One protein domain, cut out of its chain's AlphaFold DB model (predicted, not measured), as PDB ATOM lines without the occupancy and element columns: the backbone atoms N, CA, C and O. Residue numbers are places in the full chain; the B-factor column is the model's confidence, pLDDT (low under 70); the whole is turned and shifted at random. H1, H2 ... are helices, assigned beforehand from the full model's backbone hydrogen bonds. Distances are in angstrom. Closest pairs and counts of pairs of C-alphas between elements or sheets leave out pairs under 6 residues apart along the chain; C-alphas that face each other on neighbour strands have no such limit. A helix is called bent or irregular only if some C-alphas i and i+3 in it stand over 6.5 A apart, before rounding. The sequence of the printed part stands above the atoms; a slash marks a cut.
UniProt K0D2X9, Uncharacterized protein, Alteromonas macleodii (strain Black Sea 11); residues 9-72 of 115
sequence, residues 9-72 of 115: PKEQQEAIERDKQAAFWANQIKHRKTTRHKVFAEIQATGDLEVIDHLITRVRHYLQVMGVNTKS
ATOM      1  N   PRO A   9      37.908  51.180 -12.517       86.06
ATOM      2  CA  PRO A   9      38.270  52.597 -12.473       86.06
ATOM      3  C   PRO A   9      39.488  52.840 -11.570       86.06
ATOM      4  O   PRO A   9      39.694  52.128 -10.585       86.06
ATOM      5  N   LYS A  10      40.274  53.880 -11.882       81.88
ATOM      6  CA  LYS A  10      41.544  54.195 -11.194       81.88
ATOM      7  C   LYS A  10      41.410  54.256  -9.669       81.88
ATOM      8  O   LYS A  10      42.224  53.670  -8.971       81.88
ATOM      9  N   GLU A  11      40.337  54.856  -9.159       83.25
ATOM     10  CA  GLU A  11      40.052  54.944  -7.717       83.25
ATOM     11  C   GLU A  11      39.968  53.566  -7.030       83.25
ATOM     12  O   GLU A  11      40.458  53.390  -5.914       83.25
ATOM     13  N   GLN A  12      39.399  52.559  -7.706       82.19
ATOM     14  CA  GLN A  12      39.352  51.182  -7.200       82.19
ATOM     15  C   GLN A  12      40.722  50.501  -7.285       82.19
ATOM     16  O   GLN A  12      41.080  49.749  -6.379       82.19
ATOM     17  N   GLN A  13      41.510  50.788  -8.326       85.69
ATOM     18  CA  GLN A  13      42.883  50.287  -8.440       85.69
ATOM     19  C   GLN A  13      43.759  50.837  -7.302       85.69
ATOM     20  O   GLN A  13      44.409  50.057  -6.607       85.69
ATOM     21  N   GLU A  14      43.688  52.141  -7.019       85.75
ATOM     22  CA  GLU A  14      44.379  52.764  -5.884       85.75
ATOM     23  C   GLU A  14      43.917  52.201  -4.530       85.75
ATOM     24  O   GLU A  14      44.737  51.956  -3.645       85.75
ATOM     25  N   ALA A  15      42.612  51.969  -4.343       84.44
ATOM     26  CA  ALA A  15      42.092  51.336  -3.130       84.44
ATOM     27  C   ALA A  15      42.667  49.919  -2.939       84.44
ATOM     28  O   ALA A  15      43.106  49.568  -1.842       84.44
ATOM     29  N   ILE A  16      42.754  49.133  -4.017       87.38
ATOM     30  CA  ILE A  16      43.376  47.801  -4.017       87.38
ATOM     31  C   ILE A  16      44.881  47.877  -3.716       87.38
ATOM     32  O   ILE A  16      45.415  47.000  -3.037       87.38
ATOM     33  N   GLU A  17      45.591  48.903  -4.186       89.00
ATOM     34  CA  GLU A  17      47.008  49.104  -3.861       89.00
ATOM     35  C   GLU A  17      47.227  49.481  -2.392       89.00
ATOM     36  O   GLU A  17      48.081  48.879  -1.733       89.00
ATOM     37  N   ARG A  18      46.403  50.381  -1.839       88.50
ATOM     38  CA  ARG A  18      46.390  50.710  -0.401       88.50
ATOM     39  C   ARG A  18      46.105  49.464   0.453       88.50
ATOM     40  O   ARG A  18      46.786  49.226   1.451       88.50
ATOM     41  N   ASP A  19      45.175  48.611   0.024       89.94
ATOM     42  CA  ASP A  19      44.881  47.328   0.676       89.94
ATOM     43  C   ASP A  19      46.049  46.334   0.616       89.94
ATOM     44  O   ASP A  19      46.377  45.702   1.626       89.94
ATOM     45  N   LYS A  20      46.726  46.219  -0.534       91.19
ATOM     46  CA  LYS A  20      47.942  45.400  -0.678       91.19
ATOM     47  C   LYS A  20      49.050  45.873   0.271       91.19
ATOM     48  O   LYS A  20      49.680  45.037   0.919       91.19
ATOM     49  N   GLN A  21      49.260  47.186   0.402       90.81
ATOM     50  CA  GLN A  21      50.219  47.762   1.355       90.81
ATOM     51  C   GLN A  21      49.835  47.443   2.811       90.81
ATOM     52  O   GLN A  21      50.670  46.963   3.583       90.81
ATOM     53  N   ALA A  22      48.560  47.605   3.177       91.38
ATOM     54  CA  ALA A  22      48.053  47.254   4.504       91.38
ATOM     55  C   ALA A  22      48.242  45.759   4.838       91.38
ATOM     56  O   ALA A  22      48.676  45.415   5.942       91.38
ATOM     57  N   ALA A  23      47.979  44.862   3.883       92.19
ATOM     58  CA  ALA A  23      48.217  43.429   4.039       92.19
ATOM     59  C   ALA A  23      49.718  43.090   4.147       92.19
ATOM     60  O   ALA A  23      50.108  42.238   4.951       92.19
ATOM     61  N   PHE A  24      50.580  43.773   3.387       93.19
ATOM     62  CA  PHE A  24      52.034  43.607   3.443       93.19
ATOM     63  C   PHE A  24      52.605  43.985   4.816       93.19
ATOM     64  O   PHE A  24      53.296  43.170   5.435       93.19
ATOM     65  N   TRP A  25      52.259  45.159   5.352       92.44
ATOM     66  CA  TRP A  25      52.669  45.562   6.702       92.44
ATOM     67  C   TRP A  25      52.144  44.611   7.786       92.44
ATOM     68  O   TRP A  25      52.885  44.239   8.700       92.44
ATOM     69  N   ALA A  26      50.885  44.167   7.687       91.06
ATOM     70  CA  ALA A  26      50.327  43.203   8.633       91.06
ATOM     71  C   ALA A  26      51.102  41.867   8.608       91.06
ATOM     72  O   ALA A  26      51.385  41.297   9.665       91.06
ATOM     73  N   ASN A  27      51.512  41.396   7.423       92.00
ATOM     74  CA  ASN A  27      52.374  40.221   7.275       92.00
ATOM     75  C   ASN A  27      53.765  40.435   7.893       92.00
ATOM     76  O   ASN A  27      54.258  39.553   8.600       92.00
ATOM     77  N   GLN A  28      54.401  41.595   7.695       91.44
ATOM     78  CA  GLN A  28      55.692  41.881   8.333       91.44
ATOM     79  C   GLN A  28      55.611  41.824   9.867       91.44
ATOM     80  O   GLN A  28      56.503  41.254  10.500       91.44
ATOM     81  N   ILE A  29      54.531  42.353  10.455       89.31
ATOM     82  CA  ILE A  29      54.265  42.287  11.899       89.31
ATOM     83  C   ILE A  29      54.061  40.830  12.345       89.31
ATOM     84  O   ILE A  29      54.675  40.404  13.324       89.31
ATOM     85  N   LYS A  30      53.258  40.037  11.616       88.06
ATOM     86  CA  LYS A  30      53.042  38.602  11.901       88.06
ATOM     87  C   LYS A  30      54.357  37.818  11.922       88.06
ATOM     88  O   LYS A  30      54.599  37.045  12.845       88.06
ATOM     89  N   HIS A  31      55.224  38.058  10.940       89.81
ATOM     90  CA  HIS A  31      56.543  37.430  10.830       89.81
ATOM     91  C   HIS A  31      57.634  38.114  11.676       89.81
ATOM     92  O   HIS A  31      58.807  37.789  11.521       89.81
ATOM     93  N   ARG A  32      57.268  39.050  12.569       85.75
ATOM     94  CA  ARG A  32      58.172  39.791  13.472       85.75
ATOM     95  C   ARG A  32      59.316  40.545  12.768       85.75
ATOM     96  O   ARG A  32      60.294  40.905  13.416       85.75
ATOM     97  N   LYS A  33      59.188  40.826  11.465       89.06
ATOM     98  CA  LYS A  33      60.168  41.604  10.682       89.06
ATOM     99  C   LYS A  33      60.137  43.089  11.052       89.06
ATOM    100  O   LYS A  33      61.170  43.750  11.045       89.06
ATOM    101  N   THR A  34      58.959  43.606  11.398       89.25
ATOM    102  CA  THR A  34      58.760  44.982  11.869       89.25
ATOM    103  C   THR A  34      57.818  45.015  13.069       89.25
ATOM    104  O   THR A  34      57.087  44.064  13.350       89.25
ATOM    105  N   THR A  35      57.855  46.115  13.823       88.06
ATOM    106  CA  THR A  35      56.957  46.334  14.961       88.06
ATOM    107  C   THR A  35      55.777  47.207  14.548       88.06
ATOM    108  O   THR A  35      55.898  48.093  13.701       88.06
ATOM    109  N   ARG A  36      54.634  47.016  15.218       86.81
ATOM    110  CA  ARG A  36      53.414  47.814  15.014       86.81
ATOM    111  C   ARG A  36      53.658  49.329  15.108       86.81
ATOM    112  O   ARG A  36      53.014  50.089  14.397       86.81
ATOM    113  N   HIS A  37      54.588  49.757  15.964       87.62
ATOM    114  CA  HIS A  37      54.950  51.165  16.124       87.62
ATOM    115  C   HIS A  37      55.677  51.735  14.899       87.62
ATOM    116  O   HIS A  37      55.339  52.838  14.487       87.62
ATOM    117  N   LYS A  38      56.610  50.983  14.289       90.25
ATOM    118  CA  LYS A  38      57.300  51.412  13.059       90.25
ATOM    119  C   LYS A  38      56.315  51.557  11.899       90.25
ATOM    120  O   LYS A  38      56.212  52.636  11.334       90.25
ATOM    121  N   VAL A  39      55.490  50.534  11.664       90.00
ATOM    122  CA  VAL A  39      54.433  50.555  10.636       90.00
ATOM    123  C   VAL A  39      53.474  51.738  10.818       90.00
ATOM    124  O   VAL A  39      53.138  52.421   9.859       90.00
ATOM    125  N   PHE A  40      53.026  52.021  12.045       88.62
ATOM    126  CA  PHE A  40      52.120  53.151  12.281       88.62
ATOM    127  C   PHE A  40      52.806  54.522  12.156       88.62
ATOM    128  O   PHE A  40      52.113  55.490  11.850       88.62
ATOM    129  N   ALA A  41      54.122  54.615  12.365       89.19
ATOM    130  CA  ALA A  41      54.892  55.828  12.091       89.19
ATOM    131  C   ALA A  41      55.102  56.035  10.578       89.19
ATOM    132  O   ALA A  41      54.893  57.141  10.093       89.19
ATOM    133  N   GLU A  42      55.420  54.970   9.831       89.31
ATOM    134  CA  GLU A  42      55.491  54.979   8.359       89.31
ATOM    135  C   GLU A  42      54.160  55.418   7.736       89.31
ATOM    136  O   GLU A  42      54.147  56.297   6.881       89.31
ATOM    137  N   ILE A  43      53.029  54.881   8.218       88.06
ATOM    138  CA  ILE A  43      51.702  55.321   7.767       88.06
ATOM    139  C   ILE A  43      51.483  56.803   8.092       88.06
ATOM    140  O   ILE A  43      51.047  57.546   7.228       88.06
ATOM    141  N   GLN A  44      51.806  57.271   9.304       88.00
ATOM    142  CA  GLN A  44      51.629  58.687   9.665       88.00
ATOM    143  C   GLN A  44      52.502  59.645   8.839       88.00
ATOM    144  O   GLN A  44      52.123  60.803   8.664       88.00
ATOM    145  N   ALA A  45      53.633  59.176   8.303       86.75
ATOM    146  CA  ALA A  45      54.513  59.969   7.452       86.75
ATOM    147  C   ALA A  45      53.928  60.277   6.059       86.75
ATOM    148  O   ALA A  45      54.441  61.174   5.396       86.75
ATOM    149  N   THR A  46      52.846  59.614   5.616       82.00
ATOM    150  CA  THR A  46      52.170  59.978   4.352       82.00
ATOM    151  C   THR A  46      51.406  61.304   4.434       82.00
ATOM    152  O   THR A  46      51.028  61.847   3.402       82.00
ATOM    153  N   GLY A  47      51.175  61.838   5.639       75.69
ATOM    154  CA  GLY A  47      50.585  63.163   5.877       75.69
ATOM    155  C   GLY A  47      49.072  63.278   5.655       75.69
ATOM    156  O   GLY A  47      48.450  64.169   6.236       75.69
ATOM    157  N   ASP A  48      48.466  62.377   4.881       85.44
ATOM    158  CA  ASP A  48      47.055  62.456   4.497       85.44
ATOM    159  C   ASP A  48      46.132  61.705   5.477       85.44
ATOM    160  O   ASP A  48      46.175  60.479   5.613       85.44
ATOM    161  N   LEU A  49      45.303  62.454   6.211       83.12
ATOM    162  CA  LEU A  49      44.595  61.966   7.402       83.12
ATOM    163  C   LEU A  49      43.558  60.876   7.106       83.12
ATOM    164  O   LEU A  49      43.385  59.971   7.926       83.12
ATOM    165  N   GLU A  50      42.874  60.951   5.964       84.25
ATOM    166  CA  GLU A  50      41.852  59.965   5.585       84.25
ATOM    167  C   GLU A  50      42.502  58.637   5.179       84.25
ATOM    168  O   GLU A  50      42.094  57.564   5.633       84.25
ATOM    169  N   VAL A  51      43.596  58.720   4.415       85.56
ATOM    170  CA  VAL A  51      44.423  57.572   4.029       85.56
ATOM    171  C   VAL A  51      45.052  56.918   5.265       85.56
ATOM    172  O   VAL A  51      45.044  55.691   5.381       85.56
ATOM    173  N   ILE A  52      45.533  57.712   6.228       87.19
ATOM    174  CA  ILE A  52      46.095  57.229   7.500       87.19
ATOM    175  C   ILE A  52      45.070  56.410   8.301       87.19
ATOM    176  O   ILE A  52      45.388  55.296   8.729       87.19
ATOM    177  N   ASP A  53      43.851  56.921   8.516       87.38
ATOM    178  CA  ASP A  53      42.836  56.211   9.313       87.38
ATOM    179  C   ASP A  53      42.345  54.938   8.601       87.38
ATOM    180  O   ASP A  53      42.181  53.883   9.230       87.38
ATOM    181  N   HIS A  54      42.220  54.993   7.269       87.94
ATOM    182  CA  HIS A  54      41.902  53.830   6.445       87.94
ATOM    183  C   HIS A  54      42.984  52.741   6.552       87.94
ATOM    184  O   HIS A  54      42.680  51.611   6.945       87.94
ATOM    185  N   LEU A  55      44.254  53.071   6.293       89.31
ATOM    186  CA  LEU A  55      45.372  52.122   6.364       89.31
ATOM    187  C   LEU A  55      45.529  51.523   7.769       89.31
ATOM    188  O   LEU A  55      45.674  50.307   7.907       89.31
ATOM    189  N   ILE A  56      45.432  52.335   8.829       90.00
ATOM    190  CA  ILE A  56      45.480  51.843  10.215       90.00
ATOM    191  C   ILE A  56      44.331  50.863  10.490       90.00
ATOM    192  O   ILE A  56      44.540  49.848  11.165       90.00
ATOM    193  N   THR A  57      43.130  51.135   9.975       91.00
ATOM    194  CA  THR A  57      41.962  50.258  10.126       91.00
ATOM    195  C   THR A  57      42.150  48.938   9.374       91.00
ATOM    196  O   THR A  57      41.952  47.872   9.964       91.00
ATOM    197  N   ARG A  58      42.623  48.972   8.121       92.00
ATOM    198  CA  ARG A  58      42.876  47.764   7.314       92.00
ATOM    199  C   ARG A  58      44.011  46.914   7.890       92.00
ATOM    200  O   ARG A  58      43.826  45.711   8.056       92.00
ATOM    201  N   VAL A  59      45.126  47.513   8.326       91.50
ATOM    202  CA  VAL A  59      46.218  46.788   9.016       91.50
ATOM    203  C   VAL A  59      45.708  46.083  10.279       91.50
ATOM    204  O   VAL A  59      46.041  44.921  10.507       91.50
ATOM    205  N   ARG A  60      44.871  46.741  11.099       89.38
ATOM    206  CA  ARG A  60      44.263  46.110  12.290       89.38
ATOM    207  C   ARG A  60      43.370  44.930  11.914       89.38
ATOM    208  O   ARG A  60      43.509  43.872  12.520       89.38
ATOM    209  N   HIS A  61      42.513  45.098  10.909       91.12
ATOM    210  CA  HIS A  61      41.646  44.037  10.401       91.12
ATOM    211  C   HIS A  61      42.459  42.824   9.916       91.12
ATOM    212  O   HIS A  61      42.199  41.701  10.338       91.12
ATOM    213  N   TYR A  62      43.505  43.030   9.107       91.38
ATOM    214  CA  TYR A  62      44.357  41.931   8.643       91.38
ATOM    215  C   TYR A  62      45.098  41.224   9.787       91.38
ATOM    216  O   TYR A  62      45.203  39.999   9.776       91.38
ATOM    217  N   LEU A  63      45.562  41.951  10.811       89.06
ATOM    218  CA  LEU A  63      46.164  41.336  12.003       89.06
ATOM    219  C   LEU A  63      45.163  40.467  12.783       89.06
ATOM    220  O   LEU A  63      45.531  39.374  13.213       89.06
ATOM    221  N   GLN A  64      43.907  40.912  12.907       89.12
ATOM    222  CA  GLN A  64      42.824  40.131  13.519       89.12
ATOM    223  C   GLN A  64      42.516  38.860  12.715       89.12
ATOM    224  O   GLN A  64      42.519  37.772  13.287       89.12
ATOM    225  N   VAL A  65      42.328  38.974  11.394       89.44
ATOM    226  CA  VAL A  65      42.078  37.830  10.490       89.44
ATOM    227  C   VAL A  65      43.218  36.807  10.542       89.44
ATOM    228  O   VAL A  65      42.981  35.605  10.477       89.44
ATOM    229  N   MET A  66      44.463  37.256  10.713       86.38
ATOM    230  CA  MET A  66      45.628  36.376  10.831       86.38
ATOM    231  C   MET A  66      45.854  35.784  12.233       86.38
ATOM    232  O   MET A  66      46.887  35.144  12.446       86.38
ATOM    233  N   GLY A  67      44.946  36.005  13.191       82.69
ATOM    234  CA  GLY A  67      45.063  35.490  14.560       82.69
ATOM    235  C   GLY A  67      46.184  36.132  15.386       82.69
ATOM    236  O   GLY A  67      46.556  35.617  16.442       82.69
ATOM    237  N   VAL A  68      46.749  37.258  14.936       78.06
ATOM    238  CA  VAL A  68      47.766  37.988  15.699       78.06
ATOM    239  C   VAL A  68      47.048  38.767  16.795       78.06
ATOM    240  O   VAL A  68      46.411  39.781  16.525       78.06
ATOM    241  N   ASN A  69      47.151  38.294  18.041       63.25
ATOM    242  CA  ASN A  69      46.465  38.857  19.210       63.25
ATOM    243  C   ASN A  69      46.862  40.319  19.507       63.25
ATOM    244  O   ASN A  69      47.650  40.613  20.409       63.25
ATOM    245  N   THR A  70      46.259  41.273  18.796       57.84
ATOM    246  CA  THR A  70      46.384  42.708  19.061       57.84
ATOM    247  C   THR A  70      45.477  43.123  20.220       57.84
ATOM    248  O   THR A  70      44.543  43.907  20.025       57.84
ATOM    249  N   LYS A  71      45.751  42.630  21.440       55.53
ATOM    250  CA  LYS A  71      45.129  43.187  22.656       55.53
ATOM    251  C   LYS A  71      45.325  44.709  22.640       55.53
ATOM    252  O   LYS A  71      46.394  45.216  22.288       55.53
ATOM    253  N   SER A  72      44.235  45.440  22.850       44.94
ATOM    254  CA  SER A  72      44.104  46.795  22.316       44.94
ATOM    255  C   SER A  72      44.952  47.810  23.079       44.94
ATOM    256  O   SER A  72      44.564  48.263  24.156       44.94
TER     257      SER A  72
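What this domain is: This is residues 9 to 72 of the 115 residues of an uncharacterized protein of Alteromonas macleodii (strain Black Sea 11) (UniProt K0D2X9). A long helix, H1, is crossed by a second long helix, H3, and the short helix H2 between them in the chain folds back from the last end of H1 and makes a helical hairpin with H3. H3 packs on both of the others, while the first end of H1, residues 10 to 14, sticks out of the body together with Pro 9. The printed part has 64 residues with three named helices, in the order H1, H2, H3, and no named strand; the class is all helix. The whole is compact, with a radius of gyration of the C-alphas of 11.7 A, and elongated, with spans of 34 by 22 by 20 A.

Where its parts are: H1 is residues 10 to 30, 30.1 A from first to last C-alpha; it begins at C-alpha 10, at (41.544, 54.195, -11.194), and ends at C-alpha 30, at (53.042, 38.602, 11.901). H2 is residues 36 to 44 and measures 12.2 A. H3 is residues 49 to 65, 24.5 A long, and ends at C-alpha 65, at (42.078, 37.830, 10.490). Residues 66 to 72 follow H3 to the end of the printed part. No helix is bent or irregular.

How they stand to each other: H1 and H3 touch, with 18 pairs of C-alphas within 8 A. Their closest C-alphas are those of Ala 22 and Val 59, 4.9 A apart. The two helices run the same way at a steep tilt of 51 degrees. H3 also touches H2, with residues 52 to 56 alone, and the closest C-alphas are those of Ile 43 and Ile 52, 5.9 A apart. H2 and H3 form a hairpin and run opposite ways at a shallow tilt of 27 degrees. H1 and H2 are close but not clearly touching: the closest C-alphas, those of Ile 29 and Arg 36, are 6.4 A apart. They run opposite ways at a shallow tilt of 24 degrees, with their centres 14.1 A apart. In H1, H2 and H3 every O i to N i+4 pair is within hydrogen-bond range.

The domain as a whole: The two C-alphas farthest apart are those of Pro 9 and Lys 71, at 37.0 A. Residues 9 to 14, of which 10 to 14 belong to H1, stand free, and so do residues 45 to 50. Without these stretches the body spans 25 by 21 by 20 A. The printed part has no cut. The links from H1 to H2 and from H2 to H3 are both tight, with 5 and 4 residues. The mean pLDDT of the printed part is 85.8, and residues 69 to 72 are under 70.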